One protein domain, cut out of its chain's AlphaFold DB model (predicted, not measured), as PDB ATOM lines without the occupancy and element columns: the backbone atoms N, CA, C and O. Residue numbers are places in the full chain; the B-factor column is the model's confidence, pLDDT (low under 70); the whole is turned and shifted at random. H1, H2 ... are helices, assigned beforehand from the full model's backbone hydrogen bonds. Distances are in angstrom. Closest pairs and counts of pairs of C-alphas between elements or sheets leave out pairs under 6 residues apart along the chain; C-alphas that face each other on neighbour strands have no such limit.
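What this domain is: This is residues 2 to 143 of the 147 residues of an uncharacterized protein of Rhodobacteraceae bacterium HTCC2083 (UniProt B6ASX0). Four long helices, H2, H3, H4 and H6, make a ring, each packing on the next, and H5 folds back on H4. Short H1 sits at one end; residues 37 to 46 stick out at the other. The 142 printed residues hold six named helices, H1 to H6, all helix, compact, radius of gyration of the C-alphas 15.3 A, spans 47 by 30 by 24 A.

How they stand to each other: H4, residues 73 to 99, and H5, residues 103 to 117, form a hairpin; their closest C-alphas, Ala 93 and Ala 109, are 4.0 A apart. H4 touches H3, residues 45 to 64, with residues 84 to 95 alone, closest C-alphas Gly 57 and Ala 91, 3.8 A. H2, residues 14 to 36, touches H6, residues 120 to 143, at a shallow tilt of 18 degrees, closest C-alphas Phe 16 and Ile 137, 7.1 A. O i to N i+4 pairs within hydrogen-bond range are 19 of 23 in H4, 9 of 11 in H5.

Where its parts are: H1, residues 2 to 10, begins at C-alpha (310.698, 196.191, 252.891). H4 spans 40.6 A. H6 ends at C-alpha (308.817, 170.037, 255.916).

The domain as a whole: The printed part has no cut. Residues 27 to 64 are under pLDDT 70.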
ATOM      1  N   LEU A   2     311.775 196.184 253.903       63.56
ATOM      2  CA  LEU A   2     310.698 196.191 252.891       63.56
ATOM      3  C   LEU A   2     310.990 195.286 251.674       63.56
ATOM      4  O   LEU A   2     310.124 194.531 251.251       63.56
ATOM      5  N   HIS A   3     312.224 195.312 251.158       70.75
ATOM      6  CA  HIS A   3     312.638 194.478 250.019       70.75
ATOM      7  C   HIS A   3     312.492 192.971 250.310       70.75
ATOM      8  O   HIS A   3     311.852 192.261 249.547       70.75
ATOM      9  N   GLN A   4     312.960 192.509 251.477       68.75
ATOM     10  CA  GLN A   4     312.787 191.117 251.919       68.75
ATOM     11  C   GLN A   4     311.311 190.717 252.042       68.75
ATOM     12  O   GLN A   4     310.939 189.632 251.607       68.75
ATOM     13  N   ALA A   5     310.459 191.592 252.586       61.62
ATOM     14  CA  ALA A   5     309.022 191.332 252.662       61.62
ATOM     15  C   ALA A   5     308.383 191.204 251.266       61.62
ATOM     16  O   ALA A   5     307.529 190.344 251.048       61.62
ATOM     17  N   MET A   6     308.811 192.015 250.296       69.19
ATOM     18  CA  MET A   6     308.337 191.912 248.911       69.19
ATOM     19  C   MET A   6     308.824 190.636 248.216       69.19
ATOM     20  O   MET A   6     308.049 189.999 247.500       69.19
ATOM     21  N   ASP A   7     310.064 190.221 248.464       73.38
ATOM     22  CA  ASP A   7     310.619 188.981 247.913       73.38
ATOM     23  C   ASP A   7     309.895 187.744 248.462       73.38
ATOM     24  O   ASP A   7     309.621 186.795 247.724       73.38
ATOM     25  N   TRP A   8     309.476 187.775 249.731       69.81
ATOM     26  CA  TRP A   8     308.679 186.701 250.330       69.81
ATOM     27  C   TRP A   8     307.318 186.511 249.667       69.81
ATOM     28  O   TRP A   8     306.856 185.375 249.569       69.81
ATOM     29  N   LEU A   9     306.700 187.593 249.184       63.56
ATOM     30  CA  LEU A   9     305.433 187.540 248.451       63.56
ATOM     31  C   LEU A   9     305.595 186.859 247.078       63.56
ATOM     32  O   LEU A   9     304.675 186.216 246.572       63.56
ATOM     33  N   ARG A  10     306.779 186.995 246.465       64.69
ATOM     34  CA  ARG A  10     307.089 186.471 245.125       64.69
ATOM     35  C   ARG A  10     307.546 185.012 245.137       64.69
ATOM     36  O   ARG A  10     307.283 184.300 244.176       64.69
ATOM     37  N   ALA A  11     308.186 184.561 246.214       62.59
ATOM     38  CA  ALA A  11     308.859 183.261 246.284       62.59
ATOM     39  C   ALA A  11     307.965 182.064 246.681       62.59
ATOM     40  O   ALA A  11     308.478 180.973 246.925       62.59
ATOM     41  N   ASP A  12     306.647 182.247 246.803       65.75
ATOM     42  CA  ASP A  12     305.778 181.241 247.424       65.75
ATOM     43  C   ASP A  12     305.173 180.227 246.448       65.75
ATOM     44  O   ASP A  12     304.549 180.597 245.446       65.75
ATOM     45  N   SER A  13     305.307 178.942 246.799       69.25
ATOM     46  CA  SER A  13     304.720 177.822 246.061       69.25
ATOM     47  C   SER A  13     303.188 177.836 246.129       69.25
ATOM     48  O   SER A  13     302.579 178.348 247.073       69.25
ATOM     49  N   TRP A  14     302.550 177.244 245.118       70.25
ATOM     50  CA  TRP A  14     301.089 177.217 244.998       70.25
ATOM     51  C   TRP A  14     300.396 176.556 246.206       70.25
ATOM     52  O   TRP A  14     299.301 176.961 246.591       70.25
ATOM     53  N   LEU A  15     301.067 175.589 246.843       70.06
ATOM     54  CA  LEU A  15     300.559 174.850 247.996       70.06
ATOM     55  C   LEU A  15     300.367 175.764 249.219       70.06
ATOM     56  O   LEU A  15     299.349 175.677 249.901       70.06
ATOM     57  N   PHE A  16     301.309 176.680 249.482       69.31
ATOM     58  CA  PHE A  16     301.194 177.640 250.590       69.31
ATOM     59  C   PHE A  16     300.065 178.639 250.362       69.31
ATOM     60  O   PHE A  16     299.337 178.985 251.293       69.31
ATOM     61  N   ARG A  17     299.882 179.055 249.107       71.88
ATOM     62  CA  ARG A  17     298.793 179.946 248.703       71.88
ATOM     63  C   ARG A  17     297.422 179.303 248.918       71.88
ATOM     64  O   ARG A  17     296.520 179.965 249.421       71.88
ATOM     65  N   LEU A  18     297.283 178.010 248.605       73.00
ATOM     66  CA  LEU A  18     296.053 177.247 248.842       73.00
ATOM     67  C   LEU A  18     295.721 177.150 250.340       73.00
ATOM     68  O   LEU A  18     294.590 177.408 250.739       73.00
ATOM     69  N   TRP A  19     296.709 176.826 251.178       68.44
ATOM     70  CA  TRP A  19     296.514 176.735 252.630       68.44
ATOM     71  C   TRP A  19     296.136 178.075 253.262       68.44
ATOM     72  O   TRP A  19     295.240 178.124 254.103       68.44
ATOM     73  N   ALA A  20     296.766 179.168 252.830       69.38
ATOM     74  CA  ALA A  20     296.416 180.506 253.295       69.38
ATOM     75  C   ALA A  20     294.996 180.920 252.857       69.38
ATOM     76  O   ALA A  20     294.274 181.547 253.631       69.38
ATOM     77  N   ALA A  21     294.564 180.516 251.657       70.25
ATOM     78  CA  ALA A  21     293.201 180.739 251.180       70.25
ATOM     79  C   ALA A  21     292.159 179.952 251.994       70.25
ATOM     80  O   ALA A  21     291.151 180.519 252.415       70.25
ATOM     81  N   LEU A  22     292.421 178.669 252.270       71.44
ATOM     82  CA  LEU A  22     291.552 177.829 253.104       71.44
ATOM     83  C   LEU A  22     291.433 178.383 254.524       71.44
ATOM     84  O   LEU A  22     290.343 178.426 255.083       71.44
ATOM     85  N   PHE A  23     292.538 178.862 255.088       68.62
ATOM     86  CA  PHE A  23     292.523 179.485 256.403       68.62
ATOM     87  C   PHE A  23     291.696 180.777 256.431       68.62
ATOM     88  O   PHE A  23     290.914 180.994 257.358       68.62
ATOM     89  N   GLY A  24     291.837 181.618 255.400       66.19
ATOM     90  CA  GLY A  24     291.008 182.809 255.223       66.19
ATOM     91  C   GLY A  24     289.519 182.462 255.175       66.19
ATOM     92  O   GLY A  24     288.728 183.075 255.888       66.19
ATOM     93  N   ALA A  25     289.153 181.423 254.421       69.56
ATOM     94  CA  ALA A  25     287.779 180.934 254.346       69.56
ATOM     95  C   ALA A  25     287.258 180.437 255.707       69.56
ATOM     96  O   ALA A  25     286.190 180.864 256.132       69.56
ATOM     97  N   VAL A  26     288.026 179.611 256.430       70.38
ATOM     98  CA  VAL A  26     287.639 179.086 257.756       70.38
ATOM     99  C   VAL A  26     287.460 180.207 258.780       70.38
ATOM    100  O   VAL A  26     286.489 180.202 259.532       70.38
ATOM    101  N   THR A  27     288.366 181.185 258.797       65.31
ATOM    102  CA  THR A  27     288.293 182.316 259.737       65.31
ATOM    103  C   THR A  27     287.081 183.196 259.441       65.31
ATOM    104  O   THR A  27     286.373 183.592 260.363       65.31
ATOM    105  N   ALA A  28     286.796 183.453 258.158       67.44
ATOM    106  CA  ALA A  28     285.588 184.162 257.753       67.44
ATOM    107  C   ALA A  28     284.326 183.399 258.186       67.44
ATOM    108  O   ALA A  28     283.455 183.986 258.818       67.44
ATOM    109  N   SER A  29     284.252 182.090 257.931       66.81
ATOM    110  CA  SER A  29     283.119 181.256 258.353       66.81
ATOM    111  C   SER A  29     282.925 181.238 259.873       66.81
ATOM    112  O   SER A  29     281.790 181.309 260.327       66.81
ATOM    113  N   ALA A  30     284.002 181.189 260.661       65.50
ATOM    114  CA  ALA A  30     283.927 181.202 262.124       65.50
ATOM    115  C   ALA A  30     283.392 182.535 262.676       65.50
ATOM    116  O   ALA A  30     282.506 182.530 263.526       65.50
ATOM    117  N   ILE A  31     283.876 183.669 262.154       62.84
ATOM    118  CA  ILE A  31     283.372 185.002 262.527       62.84
ATOM    119  C   ILE A  31     281.886 185.127 262.170       62.84
ATOM    120  O   ILE A  31     281.109 185.698 262.933       62.84
ATOM    121  N   ILE A  32     281.475 184.569 261.029       64.19
ATOM    122  CA  ILE A  32     280.080 184.643 260.596       64.19
ATOM    123  C   ILE A  32     279.180 183.743 261.453       64.19
ATOM    124  O   ILE A  32     278.103 184.181 261.832       64.19
ATOM    125  N   LEU A  33     279.633 182.550 261.846       65.06
ATOM    126  CA  LEU A  33     278.900 181.700 262.792       65.06
ATOM    127  C   LEU A  33     278.730 182.369 264.167       65.06
ATOM    128  O   LEU A  33     277.689 182.200 264.797       65.06
ATOM    129  N   GLU A  34     279.712 183.139 264.649       63.81
ATOM    130  CA  GLU A  34     279.537 183.928 265.880       63.81
ATOM    131  C   GLU A  34     278.491 185.042 265.716       63.81
ATOM    132  O   GLU A  34     277.705 185.281 266.632       63.81
ATOM    133  N   LEU A  35     278.441 185.689 264.548       58.22
ATOM    134  CA  LEU A  35     277.434 186.704 264.219       58.22
ATOM    135  C   LEU A  35     276.032 186.108 264.006       58.22
ATOM    136  O   LEU A  35     275.050 186.746 264.365       58.22
ATOM    137  N   GLU A  36     275.927 184.903 263.448       58.94
ATOM    138  CA  GLU A  36     274.659 184.201 263.199       58.94
ATOM    139  C   GLU A  36     274.039 183.642 264.488       58.94
ATOM    140  O   GLU A  36     272.821 183.613 264.629       58.94
ATOM    141  N   ASN A  37     274.866 183.258 265.467       59.06
ATOM    142  CA  ASN A  37     274.397 182.879 266.804       59.06
ATOM    143  C   ASN A  37     273.963 184.087 267.661       59.06
ATOM    144  O   ASN A  37     273.478 183.902 268.781       59.06
ATOM    145  N   ALA A  38     274.116 185.320 267.161       55.62
ATOM    146  CA  ALA A  38     273.462 186.485 267.743       55.62
ATOM    147  C   ALA A  38     271.942 186.404 267.481       55.62
ATOM    148  O   ALA A  38     271.520 185.915 266.436       55.62
ATOM    149  N   PRO A  39     271.088 186.856 268.414       49.03
ATOM    150  CA  PRO A  39     269.650 186.616 268.337       49.03
ATOM    151  C   PRO A  39     269.016 187.374 267.159       49.03
ATOM    152  O   PRO A  39     268.654 188.540 267.302       49.03
ATOM    153  N   HIS A  40     268.845 186.711 266.011       52.94
ATOM    154  CA  HIS A  40     268.126 187.258 264.861       52.94
ATOM    155  C   HIS A  40     267.214 186.221 264.186       52.94
ATOM    156  O   HIS A  40     267.653 185.222 263.624       52.94
ATOM    157  N   GLU A  41     265.911 186.511 264.211       52.56
ATOM    158  CA  GLU A  41     264.923 185.963 263.283       52.56
ATOM    159  C   GLU A  41     265.131 186.619 261.903       52.56
ATOM    160  O   GLU A  41     265.210 187.844 261.819       52.56
ATOM    161  N   ASN A  42     265.159 185.816 260.832       51.69
ATOM    162  CA  ASN A  42     265.295 186.190 259.407       51.69
ATOM    163  C   ASN A  42     266.723 186.267 258.839       51.69
ATOM    164  O   ASN A  42     267.217 187.342 258.509       51.69
ATOM    165  N   VAL A  43     267.325 185.104 258.572       55.56
ATOM    166  CA  VAL A  43     268.425 185.000 257.598       55.56
ATOM    167  C   VAL A  43     267.846 185.167 256.188       55.56
ATOM    168  O   VAL A  43     267.023 184.369 255.736       55.56
ATOM    169  N   THR A  44     268.246 186.224 255.487       62.31
ATOM    170  CA  THR A  44     267.788 186.558 254.131       62.31
ATOM    171  C   THR A  44     268.808 186.135 253.066       62.31
ATOM    172  O   THR A  44     269.995 185.966 253.337       62.31
ATOM    173  N   SER A  45     268.398 186.023 251.795       54.91
ATOM    174  CA  SER A  45     269.309 185.693 250.677       54.91
ATOM    175  C   SER A  45     270.476 186.682 250.508       54.91
ATOM    176  O   SER A  45     271.483 186.351 249.885       54.91
ATOM    177  N   LYS A  46     270.355 187.900 251.058       55.22
ATOM    178  CA  LYS A  46     271.431 188.901 251.088       55.22
ATOM    179  C   LYS A  46     272.534 188.526 252.074       55.22
ATOM    180  O   LYS A  46     273.695 188.810 251.791       55.22
ATOM    181  N   ASP A  47     272.188 187.844 253.159       58.34
ATOM    182  CA  ASP A  47     273.134 187.403 254.182       58.34
ATOM    183  C   ASP A  47     273.976 186.235 253.656       58.34
ATOM    184  O   ASP A  47     275.193 186.235 253.807       58.34
ATOM    185  N   LEU A  48     273.365 185.320 252.890       58.28
ATOM    186  CA  LEU A  48     274.085 184.269 252.155       58.28
ATOM    187  C   LEU A  48     275.024 184.834 251.077       58.28
ATOM    188  O   LEU A  48     276.128 184.324 250.882       58.28
ATOM    189  N   LEU A  49     274.616 185.904 250.385       60.62
ATOM    190  CA  LEU A  49     275.477 186.597 249.424       60.62
ATOM    191  C   LEU A  49     276.667 187.262 250.138       60.62
ATOM    192  O   LEU A  49     277.806 187.124 249.692       60.62
ATOM    193  N   PHE A  50     276.420 187.941 251.262       63.75
ATOM    194  CA  PHE A  50     277.459 188.543 252.101       63.75
ATOM    195  C   PHE A  50     278.424 187.496 252.665       63.75
ATOM    196  O   PHE A  50     279.635 187.720 252.653       63.75
ATOM    197  N   LEU A  51     277.908 186.343 253.096       62.94
ATOM    198  CA  LEU A  51     278.672 185.188 253.565       62.94
ATOM    199  C   LEU A  51     279.616 184.681 252.466       62.94
ATOM    200  O   LEU A  51     280.828 184.576 252.672       62.94
ATOM    201  N   ALA A  52     279.072 184.430 251.273       63.19
ATOM    202  CA  ALA A  52     279.843 183.958 250.128       63.19
ATOM    203  C   ALA A  52     280.925 184.971 249.724       63.19
ATOM    204  O   ALA A  52     282.087 184.602 249.557       63.19
ATOM    205  N   LEU A  53     280.581 186.257 249.647       64.69
ATOM    206  CA  LEU A  53     281.512 187.327 249.287       64.69
ATOM    207  C   LEU A  53     282.615 187.532 250.328       64.69
ATOM    208  O   LEU A  53     283.771 187.728 249.951       64.69
ATOM    209  N   SER A  54     282.289 187.443 251.618       66.38
ATOM    210  CA  SER A  54     283.262 187.586 252.709       66.38
ATOM    211  C   SER A  54     284.237 186.411 252.736       66.38
ATOM    212  O   SER A  54     285.443 186.617 252.863       66.38
ATOM    213  N   SER A  55     283.740 185.184 252.532       64.44
ATOM    214  CA  SER A  55     284.581 183.984 252.428       64.44
ATOM    215  C   SER A  55     285.501 184.021 251.201       64.44
ATOM    216  O   SER A  55     286.686 183.709 251.315       64.44
ATOM    217  N   LEU A  56     284.998 184.488 250.050       65.75
ATOM    218  CA  LEU A  56     285.778 184.642 248.822       65.75
ATOM    219  C   LEU A  56     286.841 185.739 248.971       65.75
ATOM    220  O   LEU A  56     287.987 185.551 248.566       65.75
ATOM    221  N   GLY A  57     286.477 186.863 249.594       68.31
ATOM    222  CA  GLY A  57     287.389 187.962 249.895       68.31
ATOM    223  C   GLY A  57     288.509 187.532 250.841       68.31
ATOM    224  O   GLY A  57     289.676 187.812 250.572       68.31
ATOM    225  N   ALA A  58     288.182 186.801 251.909       66.38
ATOM    226  CA  ALA A  58     289.164 186.299 252.866       66.38
ATOM    227  C   ALA A  58     290.078 185.229 252.250       66.38
ATOM    228  O   ALA A  58     291.283 185.222 252.508       66.38
ATOM    229  N   ALA A  59     289.537 184.363 251.386       67.69
ATOM    230  CA  ALA A  59     290.317 183.379 250.644       67.69
ATOM    231  C   ALA A  59     291.281 184.041 249.647       67.69
ATOM    232  O   ALA A  59     292.462 183.692 249.606       67.69
ATOM    233  N   LEU A  60     290.814 185.032 248.881       68.06
ATOM    234  CA  LEU A  60     291.642 185.781 247.933       68.06
ATOM    235  C   LEU A  60     292.744 186.562 248.655       68.06
ATOM    236  O   LEU A  60     293.900 186.557 248.238       68.06
ATOM    237  N   ALA A  61     292.405 187.213 249.762       67.50
ATOM    238  CA  ALA A  61     293.352 188.003 250.520       67.50
ATOM    239  C   ALA A  61     294.387 187.127 251.258       67.50
ATOM    240  O   ALA A  61     295.579 187.446 251.252       67.50
ATOM    241  N   GLY A  62     293.974 185.965 251.777       67.25
ATOM    242  CA  GLY A  62     294.879 184.923 252.272       67.25
ATOM    243  C   GLY A  62     295.807 184.381 251.178       67.25
ATOM    244  O   GLY A  62     297.010 184.255 251.400       67.25
ATOM    245  N   PHE A  63     295.282 184.143 249.971       69.88
ATOM    246  CA  PHE A  63     296.063 183.706 248.808       69.88
ATOM    247  C   PHE A  63     297.129 184.733 248.399       69.88
ATOM    248  O   PHE A  63     298.276 184.369 248.137       69.88
ATOM    249  N   LEU A  64     296.769 186.020 248.350       68.62
ATOM    250  CA  LEU A  64     297.676 187.102 247.949       68.62
ATOM    251  C   LEU A  64     298.779 187.357 248.981       68.62
ATOM    252  O   LEU A  64     299.897 187.707 248.604       68.62
ATOM    253  N   MET A  65     298.480 187.152 250.265       70.12
ATOM    254  CA  MET A  65     299.406 187.407 251.372       70.12
ATOM    255  C   MET A  65     300.140 186.153 251.870       70.12
ATOM    256  O   MET A  65     300.851 186.222 252.874       70.12
ATOM    257  N   SER A  66     300.028 185.018 251.165       71.56
ATOM    258  CA  SER A  66     300.574 183.725 251.615       71.56
ATOM    259  C   SER A  66     302.061 183.779 251.986       71.56
ATOM    260  O   SER A  66     302.500 183.166 252.962       71.56
ATOM    261  N   GLY A  67     302.822 184.577 251.227       71.75
ATOM    262  CA  GLY A  67     304.267 184.733 251.367       71.75
ATOM    263  C   GLY A  67     304.711 185.289 252.713       71.75
ATOM    264  O   GLY A  67     305.833 185.013 253.149       71.75
ATOM    265  N   TRP A  68     303.835 186.044 253.380       74.69
ATOM    266  CA  TRP A  68     304.111 186.692 254.661       74.69
ATOM    267  C   TRP A  68     303.794 185.794 255.862       74.69
ATOM    268  O   TRP A  68     304.263 186.072 256.966       74.69
ATOM    269  N   PHE A  69     303.071 184.689 255.660       77.69
ATOM    270  CA  PHE A  69     302.719 183.769 256.737       77.69
ATOM    271  C   PHE A  69     303.807 182.720 257.016       77.69
ATOM    272  O   PHE A  69     304.462 182.189 256.108       77.69
ATOM    273  N   GLY A  70     303.961 182.387 258.304       71.81
ATOM    274  CA  GLY A  70     304.774 181.264 258.786       71.81
ATOM    275  C   GLY A  70     306.281 181.390 258.537       71.81
ATOM    276  O   GLY A  70     306.975 180.380 258.434       71.81
ATOM    277  N   ARG A  71     306.800 182.612 258.376       79.69
ATOM    278  CA  ARG A  71     308.245 182.869 258.246       79.69
ATOM    279  C   ARG A  71     308.915 182.861 259.620       79.69
ATOM    280  O   ARG A  71     308.316 183.279 260.603       79.69
ATOM    281  N   GLU A  72     310.161 182.399 259.685       76.81
ATOM    282  CA  GLU A  72     310.893 182.318 260.953       76.81
ATOM    283  C   GLU A  72     311.330 183.699 261.469       76.81
ATOM    284  O   GLU A  72     311.530 184.646 260.703       76.81
ATOM    285  N   GLY A  73     311.517 183.795 262.787       79.12
ATOM    286  CA  GLY A  73     312.034 184.986 263.459       79.12
ATOM    287  C   GLY A  73     310.975 186.028 263.834       79.12
ATOM    288  O   GLY A  73     309.781 185.899 263.549       79.12
ATOM    289  N   LEU A  74     311.443 187.095 264.493       78.88
ATOM    290  CA  LEU A  74     310.594 188.172 265.022       78.88
ATOM    291  C   LEU A  74     309.753 188.831 263.916       78.88
ATOM    292  O   LEU A  74     308.571 189.100 264.101       78.88
ATOM    293  N   LEU A  75     310.351 189.031 262.736       77.75
ATOM    294  CA  LEU A  75     309.676 189.633 261.586       77.75
ATOM    295  C   LEU A  75     308.513 188.776 261.081       77.75
ATOM    296  O   LEU A  75     307.437 189.314 260.854       77.75
ATOM    297  N   GLY A  76     308.682 187.461 260.938       75.75
ATOM    298  CA  GLY A  76     307.594 186.593 260.480       75.75
ATOM    299  C   GLY A  76     306.443 186.500 261.485       75.75
ATOM    300  O   GLY A  76     305.274 186.489 261.091       75.75
ATOM    301  N   THR A  77     306.775 186.511 262.779       78.12
ATOM    302  CA  THR A  77     305.788 186.509 263.870       78.12
ATOM    303  C   THR A  77     304.965 187.799 263.879       78.12
ATOM    304  O   THR A  77     303.751 187.741 264.036       78.12
ATOM    305  N   LEU A  78     305.595 188.957 263.650       80.00
ATOM    306  CA  LEU A  78     304.916 190.260 263.600       80.00
ATOM    307  C   LEU A  78     304.161 190.500 262.286       80.00
ATOM    308  O   LEU A  78     303.124 191.161 262.274       80.00
ATOM    309  N   LEU A  79     304.656 189.968 261.168       79.12
ATOM    310  CA  LEU A  79     304.042 190.180 259.857       79.12
ATOM    311  C   LEU A  79     302.833 189.288 259.608       79.12
ATOM    312  O   LEU A  79     301.969 189.673 258.834       79.12
ATOM    313  N   THR A  80     302.724 188.141 260.276       78.81
ATOM    314  CA  THR A  80     301.543 187.270 260.170       78.81
ATOM    315  C   THR A  80     300.244 187.962 260.620       78.81
ATOM    316  O   THR A  80     299.306 187.997 259.822       78.81
ATOM    317  N   PRO A  81     300.152 188.569 261.821       76.50
ATOM    318  CA  PRO A  81     298.956 189.306 262.222       76.50
ATOM    319  C   PRO A  81     298.733 190.549 261.350       76.50
ATOM    320  O   PRO A  81     297.598 190.844 260.991       76.50
ATOM    321  N   LEU A  82     299.795 191.242 260.920       80.31
ATOM    322  CA  LEU A  82     299.659 192.382 260.006       80.31
ATOM    323  C   LEU A  82     299.087 191.961 258.640       80.31
ATOM    324  O   LEU A  82     298.179 192.603 258.118       80.31
ATOM    325  N   ALA A  83     299.591 190.866 258.075       76.75
ATOM    326  CA  ALA A  83     299.116 190.281 256.826       76.75
ATOM    327  C   ALA A  83     297.656 189.834 256.946       76.75
ATOM    328  O   ALA A  83     296.860 190.098 256.048       76.75
ATOM    329  N   ALA A  84     297.289 189.208 258.069       75.38
ATOM    330  CA  ALA A  84     295.916 188.812 258.362       75.38
ATOM    331  C   ALA A  84     294.982 190.026 258.508       75.38
ATOM    332  O   ALA A  84     293.849 189.991 258.032       75.38
ATOM    333  N   TRP A  85     295.460 191.119 259.107       78.62
ATOM    334  CA  TRP A  85     294.697 192.358 259.257       78.62
ATOM    335  C   TRP A  85     294.441 193.052 257.914       78.62
ATOM    336  O   TRP A  85     293.297 193.356 257.573       78.62
ATOM    337  N   ILE A  86     295.494 193.234 257.108       76.62
ATOM    338  CA  ILE A  86     295.389 193.803 255.756       76.62
ATOM    339  C   ILE A  86     294.515 192.908 254.871       76.62
ATOM    340  O   ILE A  86     293.718 193.408 254.077       76.62
ATOM    341  N   SER A  87     294.627 191.589 255.043       74.19
ATOM    342  CA  SER A  87     293.794 190.611 254.351       74.19
ATOM    343  C   SER A  87     292.304 190.803 254.661       74.19
ATOM    344  O   SER A  87     291.495 190.883 253.736       74.19
ATOM    345  N   GLY A  88     291.946 190.991 255.936       71.19
ATOM    346  CA  GLY A  88     290.575 191.305 256.353       71.19
ATOM    347  C   GLY A  88     290.044 192.608 255.744       71.19
ATOM    348  O   GLY A  88     288.911 192.651 255.265       71.19
ATOM    349  N   GLY A  89     290.877 193.651 255.671       73.12
ATOM    350  CA  GLY A  89     290.532 194.905 254.993       73.12
ATOM    351  C   GLY A  89     290.306 194.739 253.484       73.12
ATOM    352  O   GLY A  89     289.336 195.262 252.944       73.12
ATOM    353  N   LEU A  90     291.153 193.970 252.794       76.00
ATOM    354  CA  LEU A  90     290.990 193.647 251.367       76.00
ATOM    355  C   LEU A  90     289.729 192.820 251.100       76.00
ATOM    356  O   LEU A  90     289.001 193.107 250.150       76.00
ATOM    357  N   ALA A  91     289.456 191.831 251.952       72.69
ATOM    358  CA  ALA A  91     288.244 191.029 251.890       72.69
ATOM    359  C   ALA A  91     287.002 191.916 252.027       72.69
ATOM    360  O   ALA A  91     286.126 191.892 251.165       72.69
ATOM    361  N   GLY A  92     286.972 192.765 253.057       69.31
ATOM    362  CA  GLY A  92     285.888 193.714 253.275       69.31
ATOM    363  C   GLY A  92     285.727 194.708 252.121       69.31
ATOM    364  O   GLY A  92     284.604 194.974 251.698       69.31
ATOM    365  N   ALA A  93     286.829 195.207 251.552       76.81
ATOM    366  CA  ALA A  93     286.803 196.087 250.385       76.81
ATOM    367  C   ALA A  93     286.131 195.408 249.184       76.81
ATOM    368  O   ALA A  93     285.259 195.999 248.548       76.81
ATOM    369  N   PHE A  94     286.501 194.153 248.907       77.00
ATOM    370  CA  PHE A  94     285.916 193.350 247.837       77.00
ATOM    371  C   PHE A  94     284.408 193.169 248.030       77.00
ATOM    372  O   PHE A  94     283.642 193.490 247.123       77.00
ATOM    373  N   VAL A  95     283.959 192.761 249.221       71.38
ATOM    374  CA  VAL A  95     282.519 192.658 249.521       71.38
ATOM    375  C   VAL A  95     281.817 194.003 249.333       71.38
ATOM    376  O   VAL A  95     280.763 194.081 248.707       71.38
ATOM    377  N   GLY A  96     282.436 195.079 249.812       68.69
ATOM    378  CA  GLY A  96     281.926 196.436 249.693       68.69
ATOM    379  C   GLY A  96     281.664 196.882 248.251       68.69
ATOM    380  O   GLY A  96     280.649 197.531 247.983       68.69
ATOM    381  N   THR A  97     282.533 196.499 247.305       74.25
ATOM    382  CA  THR A  97     282.377 196.853 245.879       74.25
ATOM    383  C   THR A  97     281.098 196.306 245.249       74.25
ATOM    384  O   THR A  97     280.567 196.939 244.338       74.25
ATOM    385  N   VAL A  98     280.569 195.185 245.751       75.12
ATOM    386  CA  VAL A  98     279.351 194.550 245.218       75.12
ATOM    387  C   VAL A  98     278.113 195.414 245.440       75.12
ATOM    388  O   VAL A  98     277.199 195.408 244.622       75.12
ATOM    389  N   PHE A  99     278.091 196.190 246.523       69.12
ATOM    390  CA  PHE A  99     276.947 197.028 246.883       69.12
ATOM    391  C   PHE A  99     277.089 198.460 246.375       69.12
ATOM    392  O   PHE A  99     276.106 199.078 245.974       69.12
ATOM    393  N   ALA A 100     278.310 198.997 246.385       73.31
ATOM    394  CA  ALA A 100     278.616 200.290 245.792       73.31
ATOM    395  C   ALA A 100     280.111 200.391 245.492       73.31
ATOM    396  O   ALA A 100     280.938 200.294 246.399       73.31
ATOM    397  N   LEU A 101     280.453 200.673 244.234       77.50
ATOM    398  CA  LEU A 101     281.826 200.558 243.741       77.50
ATOM    399  C   LEU A 101     282.850 201.309 244.606       77.50
ATOM    400  O   LEU A 101     283.797 200.706 245.082       77.50
ATOM    401  N   LEU A 102     282.644 202.609 244.850       74.31
ATOM    402  CA  LEU A 102     283.599 203.429 245.610       74.31
ATOM    403  C   LEU A 102     283.229 203.545 247.095       74.31
ATOM    404  O   LEU A 102     284.047 203.287 247.972       74.31
ATOM    405  N   LYS A 103     281.980 203.927 247.393       72.19
ATOM    406  CA  LYS A 103     281.524 204.116 248.781       72.19
ATOM    407  C   LYS A 103     281.438 202.793 249.539       72.19
ATOM    408  O   LYS A 103     281.856 202.722 250.687       72.19
ATOM    409  N   GLY A 104     280.922 201.756 248.885       67.44
ATOM    410  CA  GLY A 104     280.813 200.423 249.461       67.44
ATOM    411  C   GLY A 104     282.188 199.806 249.672       67.44
ATOM    412  O   GLY A 104     282.432 199.295 250.754       67.44
ATOM    413  N   MET A 105     283.120 199.945 248.722       77.94
ATOM    414  CA  MET A 105     284.514 199.507 248.894       77.94
ATOM    415  C   MET A 105     285.182 200.126 250.124       77.94
ATOM    416  O   MET A 105     285.759 199.400 250.927       77.94
ATOM    417  N   LEU A 106     285.111 201.450 250.288       75.69
ATOM    418  CA  LEU A 106     285.753 202.138 251.414       75.69
ATOM    419  C   LEU A 106     285.139 201.731 252.756       75.69
ATOM    420  O   LEU A 106     285.869 201.447 253.705       75.69
ATOM    421  N   LEU A 107     283.807 201.668 252.824       72.00
ATOM    422  CA  LEU A 107     283.100 201.214 254.020       72.00
ATOM    423  C   LEU A 107     283.435 199.753 254.325       72.00
ATOM    424  O   LEU A 107     283.813 199.432 255.444       72.00
ATOM    425  N   GLY A 108     283.373 198.886 253.319       72.06
ATOM    426  CA  GLY A 108     283.707 197.474 253.439       72.06
ATOM    427  C   GLY A 108     285.145 197.257 253.900       72.06
ATOM    428  O   GLY A 108     285.376 196.446 254.789       72.06
ATOM    429  N   ALA A 109     286.108 198.019 253.377       75.75
ATOM    430  CA  ALA A 109     287.502 197.955 253.811       75.75
ATOM    431  C   ALA A 109     287.662 198.339 255.287       75.75
ATOM    432  O   ALA A 109     288.349 197.650 256.042       75.75
ATOM    433  N   ALA A 110     286.998 199.422 255.701       74.62
ATOM    434  CA  ALA A 110     287.020 199.887 257.081       74.62
ATOM    435  C   ALA A 110     286.388 198.857 258.030       74.62
ATOM    436  O   ALA A 110     286.984 198.529 259.056       74.62
ATOM    437  N   PHE A 111     285.232 198.293 257.673       69.38
ATOM    438  CA  PHE A 111     284.573 197.250 258.463       69.38
ATOM    439  C   PHE A 111     285.387 195.953 258.500       69.38
ATOM    440  O   PHE A 111     285.581 195.398 259.573       69.38
ATOM    441  N   GLY A 112     285.944 195.501 257.375       70.38
ATOM    442  CA  GLY A 112     286.768 194.289 257.319       70.38
ATOM    443  C   GLY A 112     288.057 194.387 258.139       70.38
ATOM    444  O   GLY A 112     288.453 193.424 258.791       70.38
ATOM    445  N   ALA A 113     288.688 195.565 258.172       72.62
ATOM    446  CA  ALA A 113     289.870 195.813 258.998       72.62
ATOM    447  C   ALA A 113     289.536 195.958 260.494       72.62
ATOM    448  O   ALA A 113     290.368 195.659 261.349       72.62
ATOM    449  N   THR A 114     288.336 196.428 260.837       72.81
ATOM    450  CA  THR A 114     287.933 196.653 262.237       72.81
ATOM    451  C   THR A 114     287.167 195.482 262.846       72.81
ATOM    452  O   THR A 114     287.137 195.375 264.067       72.81
ATOM    453  N   ALA A 115     286.641 194.565 262.026       67.81
ATOM    454  CA  ALA A 115     285.874 193.392 262.446       67.81
ATOM    455  C   ALA A 115     286.526 192.561 263.569       67.81
ATOM    456  O   ALA A 115     285.821 192.211 264.517       67.81
ATOM    457  N   PRO A 116     287.850 192.299 263.560       65.06
ATOM    458  CA  PRO A 116     288.500 191.585 264.658       65.06
ATOM    459  C   PRO A 116     288.376 192.299 266.010       65.06
ATOM    460  O   PRO A 116     288.344 191.651 267.048       65.06
ATOM    461  N   PHE A 117     288.275 193.627 266.017       75.50
ATOM    462  CA  PHE A 117     288.355 194.460 267.219       75.50
ATOM    463  C   PHE A 117     286.990 194.954 267.715       75.50
ATOM    464  O   PHE A 117     286.941 195.790 268.615       75.50
ATOM    465  N   ILE A 118     285.888 194.449 267.149       71.88
ATOM    466  CA  ILE A 118     284.523 194.820 267.562       71.88
ATOM    467  C   ILE A 118     284.247 194.374 269.002       71.88
ATOM    468  O   ILE A 118     283.572 195.074 269.755       71.88
ATOM    469  N   SER A 119     284.783 193.222 269.402       72.56
ATOM    470  CA  SER A 119     284.624 192.676 270.745       72.56
ATOM    471  C   SER A 119     285.906 192.010 271.237       72.56
ATOM    472  O   SER A 119     286.805 191.665 270.465       72.56
ATOM    473  N   LEU A 120     285.985 191.801 272.551       74.38
ATOM    474  CA  LEU A 120     287.122 191.122 273.167       74.38
ATOM    475  C   LEU A 120     287.205 189.644 272.736       74.38
ATOM    476  O   LEU A 120     288.306 189.122 272.573       74.38
ATOM    477  N   SER A 121     286.059 188.992 272.497       69.88
ATOM    478  CA  SER A 121     285.984 187.608 272.011       69.88
ATOM    479  C   SER A 121     286.458 187.484 270.565       69.88
ATOM    480  O   SER A 121     287.337 186.669 270.292       69.88
ATOM    481  N   THR A 122     285.983 188.348 269.661       65.69
ATOM    482  CA  THR A 122     286.424 188.351 268.253       65.69
ATOM    483  C   THR A 122     287.914 188.661 268.127       65.69
ATOM    484  O   THR A 122     288.605 188.071 267.296       65.69
ATOM    485  N   GLY A 123     288.438 189.535 268.994       69.06
ATOM    486  CA  GLY A 123     289.860 189.873 269.025       69.06
ATOM    487  C   GLY A 123     290.714 188.700 269.499       69.06
ATOM    488  O   GLY A 123     291.737 188.390 268.886       69.06
ATOM    489  N   ALA A 124     290.275 188.002 270.550       73.69
ATOM    490  CA  ALA A 124     290.943 186.798 271.037       73.69
ATOM    491  C   ALA A 124     290.925 185.675 269.987       73.69
ATOM    492  O   ALA A 124     291.969 185.077 269.718       73.69
ATOM    493  N   LEU A 125     289.774 185.438 269.346       72.56
ATOM    494  CA  LEU A 125     289.630 184.456 268.270       72.56
ATOM    495  C   LEU A 125     290.590 184.772 267.116       72.56
ATOM    496  O   LEU A 125     291.316 183.897 266.650       72.56
ATOM    497  N   TRP A 126     290.668 186.042 266.714       76.12
ATOM    498  CA  TRP A 126     291.575 186.496 265.666       76.12
ATOM    499  C   TRP A 126     293.051 186.256 266.011       76.12
ATOM    500  O   TRP A 126     293.798 185.763 265.164       76.12
ATOM    501  N   ILE A 127     293.478 186.533 267.250       77.62
ATOM    502  CA  ILE A 127     294.856 186.268 267.705       77.62
ATOM    503  C   ILE A 127     295.156 184.763 267.691       77.62
ATOM    504  O   ILE A 127     296.213 184.351 267.200       77.62
ATOM    505  N   ILE A 128     294.234 183.934 268.191       79.06
ATOM    506  CA  ILE A 128     294.375 182.470 268.199       79.06
ATOM    507  C   ILE A 128     294.505 181.955 266.764       79.06
ATOM    508  O   ILE A 128     295.447 181.226 266.451       79.06
ATOM    509  N   CYS A 129     293.625 182.406 265.870       75.50
ATOM    510  CA  CYS A 129     293.667 182.102 264.448       75.50
ATOM    511  C   CYS A 129     295.011 182.505 263.818       75.50
ATOM    512  O   CYS A 129     295.674 181.668 263.207       75.50
ATOM    513  N   CYS A 130     295.470 183.744 264.008       76.69
ATOM    514  CA  CYS A 130     296.758 184.199 263.473       76.69
ATOM    515  C   CYS A 130     297.928 183.340 263.972       76.69
ATOM    516  O   CYS A 130     298.827 183.004 263.200       76.69
ATOM    517  N   THR A 131     297.901 182.950 265.246       79.75
ATOM    518  CA  THR A 131     298.935 182.099 265.846       79.75
ATOM    519  C   THR A 131     298.922 180.699 265.231       79.75
ATOM    520  O   THR A 131     299.969 180.195 264.824       79.75
ATOM    521  N   LEU A 132     297.742 180.089 265.091       77.75
ATOM    522  CA  LEU A 132     297.582 178.779 264.456       77.75
ATOM    523  C   LEU A 132     298.015 178.802 262.986       77.75
ATOM    524  O   LEU A 132     298.743 177.908 262.558       77.75
ATOM    525  N   LEU A 133     297.637 179.839 262.234       76.75
ATOM    526  CA  LEU A 133     298.064 180.046 260.849       76.75
ATOM    527  C   LEU A 133     299.586 180.137 260.739       76.75
ATOM    528  O   LEU A 133     300.190 179.483 259.886       76.75
ATOM    529  N   HIS A 134     300.202 180.936 261.612       80.56
ATOM    530  CA  HIS A 134     301.647 181.097 261.652       80.56
ATOM    531  C   HIS A 134     302.339 179.751 261.878       80.56
ATOM    532  O   HIS A 134     303.192 179.366 261.081       80.56
ATOM    533  N   VAL A 135     301.932 179.012 262.915       80.19
ATOM    534  CA  VAL A 135     302.526 177.718 263.277       80.19
ATOM    535  C   VAL A 135     302.296 176.665 262.191       80.19
ATOM    536  O   VAL A 135     303.227 175.941 261.840       80.19
ATOM    537  N   ALA A 136     301.091 176.592 261.619       77.44
ATOM    538  CA  ALA A 136     300.754 175.620 260.583       77.44
ATOM    539  C   ALA A 136     301.578 175.834 259.304       77.44
ATOM    540  O   ALA A 136     302.197 174.896 258.796       77.44
ATOM    541  N   ILE A 137     301.645 177.072 258.803       75.12
ATOM    542  CA  ILE A 137     302.425 177.389 257.600       75.12
ATOM    543  C   ILE A 137     303.921 177.257 257.876       75.12
ATOM    544  O   ILE A 137     304.655 176.744 257.034       75.12
ATOM    545  N   TRP A 138     304.381 177.647 259.064       81.50
ATOM    546  CA  TRP A 138     305.768 177.450 259.471       81.50
ATOM    547  C   TRP A 138     306.171 175.970 259.473       81.50
ATOM    548  O   TRP A 138     307.192 175.603 258.886       81.50
ATOM    549  N   ALA A 139     305.342 175.098 260.050       79.00
ATOM    550  CA  ALA A 139     305.578 173.656 260.055       79.00
ATOM    551  C   ALA A 139     305.615 173.073 258.630       79.00
ATOM    552  O   ALA A 139     306.486 172.258 258.318       79.00
ATOM    553  N   LEU A 140     304.716 173.520 257.745       74.06
ATOM    554  CA  LEU A 140     304.719 173.127 256.331       74.06
ATOM    555  C   LEU A 140     305.995 173.585 255.612       74.06
ATOM    556  O   LEU A 140     306.599 172.800 254.882       74.06
ATOM    557  N   ARG A 141     306.447 174.823 255.851       75.94
ATOM    558  CA  ARG A 141     307.685 175.362 255.266       75.94
ATOM    559  C   ARG A 141     308.907 174.558 255.696       75.94
ATOM    560  O   ARG A 141     309.731 174.218 254.849       75.94
ATOM    561  N   ARG A 142     308.995 174.185 256.977       76.88
ATOM    562  CA  ARG A 142     310.072 173.318 257.482       76.88
ATOM    563  C   ARG A 142     310.083 171.950 256.811       76.88
ATOM    564  O   ARG A 142     311.147 171.498 256.409       76.88
ATOM    565  N   ARG A 143     308.918 171.324 256.629       71.06
ATOM    566  CA  ARG A 143     308.817 170.037 255.916       71.06
ATOM    567  C   ARG A 143     309.214 170.146 254.445       71.06
ATOM    568  O   ARG A 143     309.840 169.240 253.929       71.06
TER     569      ARG A 143